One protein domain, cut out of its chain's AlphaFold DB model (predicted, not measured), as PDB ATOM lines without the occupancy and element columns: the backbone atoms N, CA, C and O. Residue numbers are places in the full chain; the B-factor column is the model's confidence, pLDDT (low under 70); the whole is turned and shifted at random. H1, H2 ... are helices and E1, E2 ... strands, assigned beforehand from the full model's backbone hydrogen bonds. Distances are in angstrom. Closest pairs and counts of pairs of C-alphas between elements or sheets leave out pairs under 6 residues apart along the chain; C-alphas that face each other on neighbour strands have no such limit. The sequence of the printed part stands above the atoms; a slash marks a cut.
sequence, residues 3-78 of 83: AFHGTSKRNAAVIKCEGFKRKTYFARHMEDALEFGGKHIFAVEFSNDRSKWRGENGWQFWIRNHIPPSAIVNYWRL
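What this domain is: This is residues 3 to 78 of the 83 residues of an uncharacterized protein of marine sediment metagenome (UniProt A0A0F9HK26). A small three-stranded sheet, E1 E3 E5, has H1 over one face and H2 over the other, and a second sheet of two short strands, E2 and E4, sits beside its E1 edge. A long loop, residues 46 to 59, swings out past E4. The printed part has 76 residues, with two named helices and five named strands that follow one another along the chain as E1 H1 E2 H2 E3 E4 E5; both sheets are antiparallel, and the class is mixed, helices and strands, with 42 residues in named elements. It is compact, with a radius of gyration of the C-alphas of 11.2 A and spans of 30 by 24 by 18 A.

Where its parts are: E1, residues 3 to 7, begins at C-alpha 3 (5.168, 38.907, -51.403) and is 13.5 A long. E3, residues 40 to 45, measures 16.7 A, and E5, residues 72 to 77, 14.2 A, ending at C-alpha 77 (-5.466, 26.574, -51.501). H1 is residues 9 to 18, 14.4 A; H2, residues 30 to 37, 9.9 A. E2 is residues 25 to 27, 6.9 A; E4, residues 60 to 63, 10.5 A.

How they stand to each other: E3 is the inner strand: N 5 and O 42 of E1 and E3 are 2.9 A apart, as are N 41 and O 76 of E3 and E5. The three layers, helices on both faces of a sheet, have H1 along E3 at a height of 9.5 A and H2 over E1 at 6.1 A. The closest C-alphas of E1 and E2 are His 5 and Phe 26, 4.9 A. In E2 and E4, N 26 and O 61 are 2.8 A apart. In H1 and H2 every O i to N i+4 pair is within hydrogen-bond range. H1 and H2 are apart.

The domain as a whole: The C-alphas of Ser 51 and Leu 78, the two farthest apart, are 31.8 A apart. The printed part has no cut; the link from E3 to E4 is long. No printed residue is under 70 in pLDDT.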
ATOM      1  N   ALA A   3       4.526  39.918 -52.233       94.62
ATOM      2  CA  ALA A   3       5.168  38.907 -51.403       94.62
ATOM      3  C   ALA A   3       4.139  37.882 -50.920       94.62
ATOM      4  O   ALA A   3       2.932  38.146 -50.913       94.62
ATOM      5  N   PHE A   4       4.625  36.715 -50.515       97.25
ATOM      6  CA  PHE A   4       3.807  35.538 -50.276       97.25
ATOM      7  C   PHE A   4       3.875  35.094 -48.820       97.25
ATOM      8  O   PHE A   4       4.941  35.080 -48.213       97.25
ATOM      9  N   HIS A   5       2.739  34.703 -48.251       98.00
ATOM     10  CA  HIS A   5       2.680  34.062 -46.939       98.00
ATOM     11  C   HIS A   5       1.983  32.715 -47.064       98.00
ATOM     12  O   HIS A   5       0.801  32.663 -47.407       98.00
ATOM     13  N   GLY A   6       2.713  31.643 -46.771       97.94
ATOM     14  CA  GLY A   6       2.152  30.306 -46.645       97.94
ATOM     15  C   GLY A   6       1.766  30.008 -45.209       97.94
ATOM     16  O   GLY A   6       2.419  30.461 -44.267       97.94
ATOM     17  N   THR A   7       0.665  29.282 -45.032       97.81
ATOM     18  CA  THR A   7       0.132  29.002 -43.702       97.81
ATOM     19  C   THR A   7      -0.761  27.761 -43.654       97.81
ATOM     20  O   THR A   7      -1.033  27.100 -44.660       97.81
ATOM     21  N   SER A   8      -1.252  27.443 -42.454       96.69
ATOM     22  CA  SER A   8      -2.203  26.356 -42.206       96.69
ATOM     23  C   SER A   8      -3.655  26.774 -42.468       96.69
ATOM     24  O   SER A   8      -4.003  27.954 -42.408       96.69
ATOM     25  N   LYS A   9      -4.558  25.803 -42.661       95.56
ATOM     26  CA  LYS A   9      -6.000  26.054 -42.867       95.56
ATOM     27  C   LYS A   9      -6.615  26.927 -41.773       95.56
ATOM     28  O   LYS A   9      -7.378  27.848 -42.062       95.56
ATOM     29  N   ARG A  10      -6.264  26.648 -40.512       95.81
ATOM     30  CA  ARG A  10      -6.755  27.392 -39.344       95.81
ATOM     31  C   ARG A  10      -6.302  28.849 -39.388       95.81
ATOM     32  O   ARG A  10      -7.119  29.745 -39.215       95.81
ATOM     33  N   ASN A  11      -5.020  29.084 -39.650       96.94
ATOM     34  CA  ASN A  11      -4.475  30.438 -39.719       96.94
ATOM     35  C   ASN A  11      -5.008  31.202 -40.931       96.94
ATOM     36  O   ASN A  11      -5.298  32.388 -40.813       96.94
ATOM     37  N   ALA A  12      -5.208  30.528 -42.066       97.31
ATOM     38  CA  ALA A  12      -5.789  31.139 -43.252       97.31
ATOM     39  C   ALA A  12      -7.198  31.692 -42.988       97.31
ATOM     40  O   ALA A  12      -7.519  32.781 -43.457       97.31
ATOM     41  N   ALA A  13      -8.026  30.981 -42.214       96.81
ATOM     42  CA  ALA A  13      -9.342  31.481 -41.814       96.81
ATOM     43  C   ALA A  13      -9.235  32.762 -40.969       96.81
ATOM     44  O   ALA A  13      -9.946  33.727 -41.230       96.81
ATOM     45  N   VAL A  14      -8.298  32.803 -40.015       97.62
ATOM     46  CA  VAL A  14      -8.054  33.992 -39.182       97.62
ATOM     47  C   VAL A  14      -7.545  35.162 -40.025       97.62
ATOM     48  O   VAL A  14      -8.066  36.264 -39.909       97.62
ATOM     49  N   ILE A  15      -6.580  34.931 -40.917       98.00
ATOM     50  CA  ILE A  15      -5.982  35.975 -41.766       98.00
ATOM     51  C   ILE A  15      -7.012  36.596 -42.712       98.00
ATOM     52  O   ILE A  15      -6.992  37.805 -42.922       98.00
ATOM     53  N   LYS A  16      -7.946  35.806 -43.251       96.94
ATOM     54  CA  LYS A  16      -9.025  36.339 -44.097       96.94
ATOM     55  C   LYS A  16      -9.934  37.320 -43.353       96.94
ATOM     56  O   LYS A  16     -10.426  38.257 -43.970       96.94
ATOM     57  N   CYS A  17     -10.144  37.114 -42.053       96.94
ATOM     58  CA  CYS A  17     -11.004  37.968 -41.237       96.94
ATOM     59  C   CYS A  17     -10.241  39.143 -40.611       96.94
ATOM     60  O   CYS A  17     -10.711  40.275 -40.631       96.94
ATOM     61  N   GLU A  18      -9.068  38.874 -40.041       97.38
ATOM     62  CA  GLU A  18      -8.323  39.821 -39.207       97.38
ATOM     63  C   GLU A  18      -7.117  40.434 -39.920       97.38
ATOM     64  O   GLU A  18      -6.611  41.458 -39.476       97.38
ATOM     65  N   GLY A  19      -6.632  39.836 -41.007       96.94
ATOM     66  CA  GLY A  19      -5.392  40.221 -41.675       96.94
ATOM     67  C   GLY A  19      -4.156  39.596 -41.027       96.94
ATOM     68  O   GLY A  19      -4.235  38.633 -40.260       96.94
ATOM     69  N   PHE A  20      -2.978  40.138 -41.334       96.69
ATOM     70  CA  PHE A  20      -1.709  39.621 -40.819       96.69
ATOM     71  C   PHE A  20      -1.261  40.372 -39.574       96.69
ATOM     72  O   PHE A  20      -1.245  41.603 -39.521       96.69
ATOM     73  N   LYS A  21      -0.835  39.615 -38.565       95.12
ATOM     74  CA  LYS A  21      -0.315  40.157 -37.308       95.12
ATOM     75  C   LYS A  21       1.114  40.673 -37.505       95.12
ATOM     76  O   LYS A  21       1.854  40.220 -38.372       95.12
ATOM     77  N   ARG A  22       1.538  41.608 -36.652       92.75
ATOM     78  CA  ARG A  22       2.954  42.008 -36.586       92.75
ATOM     79  C   ARG A  22       3.856  40.783 -36.413       92.75
ATOM     80  O   ARG A  22       3.482  39.836 -35.724       92.75
ATOM     81  N   LYS A  23       5.065  40.856 -36.969       92.38
ATOM     82  CA  LYS A  23       6.069  39.781 -37.027       92.38
ATOM     83  C   LYS A  23       5.688  38.586 -37.907       92.38
ATOM     84  O   LYS A  23       6.401  37.589 -37.883       92.38
ATOM     85  N   THR A  24       4.623  38.672 -38.707       95.19
ATOM     86  CA  THR A  24       4.377  37.672 -39.751       95.19
ATOM     87  C   THR A  24       5.462  37.749 -40.825       95.19
ATOM     88  O   THR A  24       5.819  38.840 -41.278       95.19
ATOM     89  N   TYR A  25       5.973  36.581 -41.211       95.50
ATOM     90  CA  TYR A  25       6.975  36.421 -42.258       95.50
ATOM     91  C   TYR A  25       6.328  36.297 -43.634       95.50
ATOM     92  O   TYR A  25       5.272  35.684 -43.777       95.50
ATOM     93  N   PHE A  26       6.993  36.861 -44.632       95.75
ATOM     94  CA  PHE A  26       6.633  36.798 -46.037       95.75
ATOM     95  C   PHE A  26       7.858  36.396 -46.844       95.75
ATOM     96  O   PHE A  26       8.952  36.910 -46.607       95.75
ATOM     97  N   ALA A  27       7.653  35.513 -47.809       96.06
ATOM     98  CA  ALA A  27       8.645  35.135 -48.795       96.06
ATOM     99  C   ALA A  27       8.509  35.983 -50.065       96.06
ATOM    100  O   ALA A  27       7.428  36.474 -50.402       96.06
ATOM    101  N   ARG A  28       9.615  36.160 -50.787       93.00
ATOM    102  CA  ARG A  28       9.629  36.852 -52.087       93.00
ATOM    103  C   ARG A  28       9.069  35.997 -53.216       93.00
ATOM    104  O   ARG A  28       8.558  36.548 -54.188       93.00
ATOM    105  N   HIS A  29       9.141  34.682 -53.056       95.19
ATOM    106  CA  HIS A  29       8.688  33.696 -54.023       95.19
ATOM    107  C   HIS A  29       7.591  32.818 -53.416       95.19
ATOM    108  O   HIS A  29       7.521  32.625 -52.199       95.19
ATOM    109  N   MET A  30       6.690  32.337 -54.268       95.94
ATOM    110  CA  MET A  30       5.543  31.535 -53.847       95.94
ATOM    111  C   MET A  30       5.982  30.136 -53.408       95.94
ATOM    112  O   MET A  30       5.414  29.575 -52.474       95.94
ATOM    113  N   GLU A  31       7.012  29.609 -54.059       96.06
ATOM    114  CA  GLU A  31       7.629  28.314 -53.807       96.06
ATOM    115  C   GLU A  31       8.164  28.240 -52.372       96.06
ATOM    116  O   GLU A  31       7.840  27.305 -51.648       96.06
ATOM    117  N   ASP A  32       8.869  29.277 -51.914       96.50
ATOM    118  CA  ASP A  32       9.367  29.372 -50.536       96.50
ATOM    119  C   ASP A  32       8.217  29.436 -49.516       96.50
ATOM    120  O   ASP A  32       8.253  28.808 -48.456       96.50
ATOM    121  N   ALA A  33       7.163  30.202 -49.820       96.81
ATOM    122  CA  ALA A  33       5.988  30.284 -48.957       96.81
ATOM    123  C   ALA A  33       5.283  28.923 -48.838       96.81
ATOM    124  O   ALA A  33       4.823  28.565 -47.750       96.81
ATOM    125  N   LEU A  34       5.217  28.164 -49.932       95.62
ATOM    126  CA  LEU A  34       4.658  26.818 -49.954       95.62
ATOM    127  C   LEU A  34       5.517  25.833 -49.162       95.62
ATOM    128  O   LEU A  34       4.974  25.148 -48.295       95.62
ATOM    129  N   GLU A  35       6.823  25.814 -49.423       95.75
ATOM    130  CA  GLU A  35       7.793  24.908 -48.801       95.75
ATOM    131  C   GLU A  35       7.843  25.091 -47.277       95.75
ATOM    132  O   GLU A  35       7.762  24.124 -46.522       95.75
ATOM    133  N   PHE A  36       7.918  26.341 -46.803       94.69
ATOM    134  CA  PHE A  36       8.165  26.628 -45.385       94.69
ATOM    135  C   PHE A  36       6.923  27.044 -44.587       94.69
ATOM    136  O   PHE A  36       6.929  26.966 -43.357       94.69
ATOM    137  N   GLY A  37       5.867  27.528 -45.245       95.25
ATOM    138  CA  GLY A  37       4.680  28.079 -44.579       95.25
ATOM    139  C   GLY A  37       3.452  27.169 -44.626       95.25
ATOM    140  O   GLY A  37       2.705  27.075 -43.648       95.25
ATOM    141  N   GLY A  38       3.233  26.497 -45.757       95.50
ATOM    142  CA  GLY A  38       2.142  25.545 -45.958       95.50
ATOM    143  C   GLY A  38       1.211  25.882 -47.124       95.50
ATOM    144  O   GLY A  38       1.309  26.919 -47.769       95.50
ATOM    145  N   LYS A  39       0.259  24.979 -47.373       96.44
ATOM    146  CA  LYS A  39      -0.559  24.904 -48.601       96.44
ATOM    147  C   LYS A  39      -1.597  26.019 -48.797       96.44
ATOM    148  O   LYS A  39      -2.249  26.079 -49.839       96.44
ATOM    149  N   HIS A  40      -1.788  26.888 -47.806       97.50
ATOM    150  CA  HIS A  40      -2.628  28.075 -47.948       97.50
ATOM    151  C   HIS A  40      -1.755  29.298 -48.184       97.50
ATOM    152  O   HIS A  40      -1.139  29.799 -47.246       97.50
ATOM    153  N   ILE A  41      -1.733  29.776 -49.425       98.19
ATOM    154  CA  ILE A  41      -0.857  30.860 -49.863       98.19
ATOM    155  C   ILE A  41      -1.660  32.142 -50.019       98.19
ATOM    156  O   ILE A  41      -2.688  32.165 -50.691       98.19
ATOM    157  N   PHE A  42      -1.151  33.222 -49.444       98.25
ATOM    158  CA  PHE A  42      -1.631  34.575 -49.682       98.25
ATOM    159  C   PHE A  42      -0.594  35.355 -50.477       98.25
ATOM    160  O   PHE A  42       0.568  35.379 -50.081       98.25
ATOM    161  N   ALA A  43      -1.023  36.034 -51.539       97.69
ATOM    162  CA  ALA A  43      -0.254  37.114 -52.147       97.69
ATOM    163  C   ALA A  43      -0.715  38.445 -51.553       97.69
ATOM    164  O   ALA A  43      -1.914  38.729 -51.478       97.69
ATOM    165  N   VAL A  44       0.248  39.265 -51.149       95.75
ATOM    166  CA  VAL A  44       0.004  40.570 -50.537       95.75
ATOM    167  C   VAL A  44       0.802  41.616 -51.285       95.75
ATOM    168  O   VAL A  44       2.000  41.442 -51.525       95.75
ATOM    169  N   GLU A  45       0.132  42.704 -51.647       90.00
ATOM    170  CA  GLU A  45       0.810  43.860 -52.207       90.00
ATOM    171  C   GLU A  45       1.387  44.723 -51.093       90.00
ATOM    172  O   GLU A  45       0.724  45.105 -50.131       90.00
ATOM    173  N   PHE A  46       2.653  45.063 -51.262       85.31
ATOM    174  CA  PHE A  46       3.348  45.976 -50.392       85.31
ATOM    175  C   PHE A  46       3.886  47.183 -51.150       85.31
ATOM    176  O   PHE A  46       4.382  47.075 -52.280       85.31
ATOM    177  N   SER A  47       3.905  48.325 -50.460       78.75
ATOM    178  CA  SER A  47       4.619  49.511 -50.923       78.75
ATOM    179  C   SER A  47       6.107  49.213 -51.088       78.75
ATOM    180  O   SER A  47       6.692  48.571 -50.224       78.75
ATOM    181  N   ASN A  48       6.748  49.769 -52.113       72.88
ATOM    182  CA  ASN A  48       8.199  49.630 -52.315       72.88
ATOM    183  C   ASN A  48       9.053  50.313 -51.221       72.88
ATOM    184  O   ASN A  48      10.278  50.211 -51.240       72.88
ATOM    185  N   ASP A  49       8.425  50.994 -50.261       79.38
ATOM    186  CA  ASP A  49       9.081  51.579 -49.096       79.38
ATOM    187  C   ASP A  49       9.614  50.493 -48.151       79.38
ATOM    188  O   ASP A  49       8.875  49.879 -47.370       79.38
ATOM    189  N   ARG A  50      10.940  50.304 -48.186       71.62
ATOM    190  CA  ARG A  50      11.603  49.262 -47.404       71.62
ATOM    191  C   ARG A  50      11.659  49.515 -45.900       71.62
ATOM    192  O   ARG A  50      12.047  48.631 -45.137       71.62
ATOM    193  N   SER A  51      11.255  50.696 -45.438       76.00
ATOM    194  CA  SER A  51      11.258  51.024 -44.013       76.00
ATOM    195  C   SER A  51      10.211  50.232 -43.211       76.00
ATOM    196  O   SER A  51      10.403  50.023 -42.004       76.00
ATOM    197  N   LYS A  52       9.155  49.740 -43.880       70.38
ATOM    198  CA  LYS A  52       7.984  49.076 -43.278       70.38
ATOM    199  C   LYS A  52       8.183  47.591 -42.949       70.38
ATOM    200  O   LYS A  52       7.407  47.026 -42.174       70.38
ATOM    201  N   TRP A  53       9.249  46.979 -43.454       79.25
ATOM    202  CA  TRP A  53       9.619  45.586 -43.190       79.25
ATOM    203  C   TRP A  53      11.055  45.457 -42.658       79.25
ATOM    204  O   TRP A  53      11.867  46.388 -42.736       79.25
ATOM    205  N   ARG A  54      11.353  44.321 -42.017       75.50
ATOM    206  CA  ARG A  54      12.645  44.023 -41.373       75.50
ATOM    207  C   ARG A  54      13.000  42.540 -41.460       75.50
ATOM    208  O   ARG A  54      12.189  41.731 -41.888       75.50
ATOM    209  N   GLY A  55      14.222  42.216 -41.023       71.81
ATOM    210  CA  GLY A  55      14.716  40.840 -40.924       71.81
ATOM    211  C   GLY A  55      14.830  40.154 -42.276       71.81
ATOM    212  O   GLY A  55      14.467  38.992 -42.395       71.81
ATOM    213  N   GLU A  56      15.270  40.901 -43.288       74.25
ATOM    214  CA  GLU A  56      15.459  40.376 -44.631       74.25
ATOM    215  C   GLU A  56      16.699  39.476 -44.672       74.25
ATOM    216  O   GLU A  56      17.796  39.936 -44.364       74.25
ATOM    217  N   ASN A  57      16.529  38.213 -45.061       79.56
ATOM    218  CA  ASN A  57      17.626  37.253 -45.249       79.56
ATOM    219  C   ASN A  57      17.683  36.723 -46.698       79.56
ATOM    220  O   ASN A  57      17.960  35.553 -46.941       79.56
ATOM    221  N   GLY A  58      17.418  37.601 -47.670       82.00
ATOM    222  CA  GLY A  58      17.486  37.309 -49.106       82.00
ATOM    223  C   GLY A  58      16.199  36.718 -49.686       82.00
ATOM    224  O   GLY A  58      15.768  37.167 -50.744       82.00
ATOM    225  N   TRP A  59      15.540  35.801 -48.972       88.75
ATOM    226  CA  TRP A  59      14.341  35.103 -49.460       88.75
ATOM    227  C   TRP A  59      13.061  35.446 -48.683       88.75
ATOM    228  O   TRP A  59      11.987  35.511 -49.281       88.75
ATOM    229  N   GLN A  60      13.161  35.775 -47.388       93.06
ATOM    230  CA  GLN A  60      12.029  36.243 -46.577       93.06
ATOM    231  C   GLN A  60      12.312  37.563 -45.859       93.06
ATOM    232  O   GLN A  60      13.450  38.021 -45.755       93.06
ATOM    233  N   PHE A  61      11.247  38.167 -45.345       92.75
ATOM    234  CA  PHE A  61      11.249  39.310 -44.437       92.75
ATOM    235  C   PHE A  61      10.015  39.237 -43.528       92.75
ATOM    236  O   PHE A  61       9.118  38.433 -43.762       92.75
ATOM    237  N   TRP A  62       9.921  40.085 -42.505       92.56
ATOM    238  CA  TRP A  62       8.734  40.169 -41.650       92.56
ATOM    239  C   TRP A  62       8.203  41.595 -41.496       92.56
ATOM    240  O   TRP A  62       8.923  42.591 -41.645       92.56
ATOM    241  N   ILE A  63       6.908  41.686 -41.187       90.31
ATOM    242  CA  ILE A  63       6.167  42.951 -41.104       90.31
ATOM    243  C   ILE A  63       6.178  43.520 -39.688       90.31
ATOM    244  O   ILE A  63       5.918  42.819 -38.711       90.31
ATOM    245  N   ARG A  64       6.459  44.815 -39.542       87.69
ATOM    246  CA  ARG A  64       6.457  45.463 -38.217       87.69
ATOM    247  C   ARG A  64       5.062  45.732 -37.686       87.69
ATOM    248  O   ARG A  64       4.828  45.637 -36.483       87.69
ATOM    249  N   ASN A  65       4.166  46.059 -38.603       89.75
ATOM    250  CA  ASN A  65       2.815  46.486 -38.310       89.75
ATOM    251  C   ASN A  65       1.826  45.432 -38.786       89.75
ATOM    252  O   ASN A  65       2.174  44.544 -39.560       89.75
ATOM    253  N   HIS A  66       0.602  45.543 -38.291       92.94
ATOM    254  CA  HIS A  66      -0.529  44.793 -38.813       92.94
ATOM    255  C   HIS A  66      -0.782  45.148 -40.286       92.94
ATOM    256  O   HIS A  66      -0.573  46.295 -40.689       92.94
ATOM    257  N   ILE A  67      -1.207  44.157 -41.073       92.25
ATOM    258  CA  ILE A  67      -1.671  44.347 -42.451       92.25
ATOM    259  C   ILE A  67      -3.144  43.949 -42.519       92.25
ATOM    260  O   ILE A  67      -3.460  42.805 -42.181       92.25
ATOM    261  N   PRO A  68      -4.041  44.844 -42.963       94.31
ATOM    262  CA  PRO A  68      -5.464  44.544 -43.033       94.31
ATOM    263  C   PRO A  68      -5.775  43.521 -44.136       94.31
ATOM    264  O   PRO A  68      -5.033  43.436 -45.119       94.31
ATOM    265  N   PRO A  69      -6.906  42.794 -44.036       95.50
ATOM    266  CA  PRO A  69      -7.352  41.875 -45.084       95.50
ATOM    267  C   PRO A  69      -7.439  42.510 -46.477       95.50
ATOM    268  O   PRO A  69      -7.206  41.833 -47.470       95.50
ATOM    269  N   SER A  70      -7.725  43.814 -46.564       93.44
ATOM    270  CA  SER A  70      -7.849  44.548 -47.831       93.44
ATOM    271  C   SER A  70      -6.554  44.646 -48.644       93.44
ATOM    272  O   SER A  70      -6.614  44.976 -49.821       93.44
ATOM    273  N   ALA A  71      -5.393  44.365 -48.047       91.81
ATOM    274  CA  ALA A  71      -4.114  44.312 -48.758       91.81
ATOM    275  C   ALA A  71      -3.827  42.937 -49.395       91.81
ATOM    276  O   ALA A  71      -2.838  42.775 -50.115       91.81
ATOM    277  N   ILE A  72      -4.659  41.930 -49.109       96.12
ATOM    278  CA  ILE A  72      -4.570  40.615 -49.746       96.12
ATOM    279  C   ILE A  72      -5.061  40.764 -51.181       96.12
ATOM    280  O   ILE A  72      -6.235  41.044 -51.412       96.12
ATOM    281  N   VAL A  73      -4.169  40.533 -52.140       97.12
ATOM    282  CA  VAL A  73      -4.515  40.611 -53.566       97.12
ATOM    283  C   VAL A  73      -4.977  39.270 -54.116       97.12
ATOM    284  O   VAL A  73      -5.764  39.231 -55.057       97.12
ATOM    285  N   ASN A  74      -4.502  38.159 -53.545       97.75
ATOM    286  CA  ASN A  74      -4.937  36.831 -53.952       97.75
ATOM    287  C   ASN A  74      -4.741  35.790 -52.841       97.75
ATOM    288  O   ASN A  74      -3.934  35.971 -51.924       97.75
ATOM    289  N   TYR A  75      -5.477  34.688 -52.945       97.31
ATOM    290  CA  TYR A  75      -5.412  33.550 -52.043       97.31
ATOM    291  C   TYR A  75      -5.564  32.242 -52.820       97.31
ATOM    292  O   TYR A  75      -6.531  32.066 -53.561       97.31
ATOM    293  N   TRP A  76      -4.673  31.291 -52.552       96.75
ATOM    294  CA  TRP A  76      -4.739  29.939 -53.093       96.75
ATOM    295  C   TRP A  76      -4.775  28.899 -51.979       96.75
ATOM    296  O   TRP A  76      -4.126  29.023 -50.937       96.75
ATOM    297  N   ARG A  77      -5.529  27.832 -52.236       94.38
ATOM    298  CA  ARG A  77      -5.466  26.574 -51.501       94.38
ATOM    299  C   ARG A  77      -4.919  25.542 -52.473       94.38
ATOM    300  O   ARG A  77      -5.615  25.165 -53.410       94.38
ATOM    301  N   LEU A  78      -3.676  25.136 -52.262       89.38
ATOM    302  CA  LEU A  78      -3.043  24.101 -53.065       89.38
ATOM    303  C   LEU A  78      -3.351  22.762 -52.404       89.38
ATOM    304  O   LEU A  78      -2.618  22.296 -51.535       89.38
TER     305      LEU A  78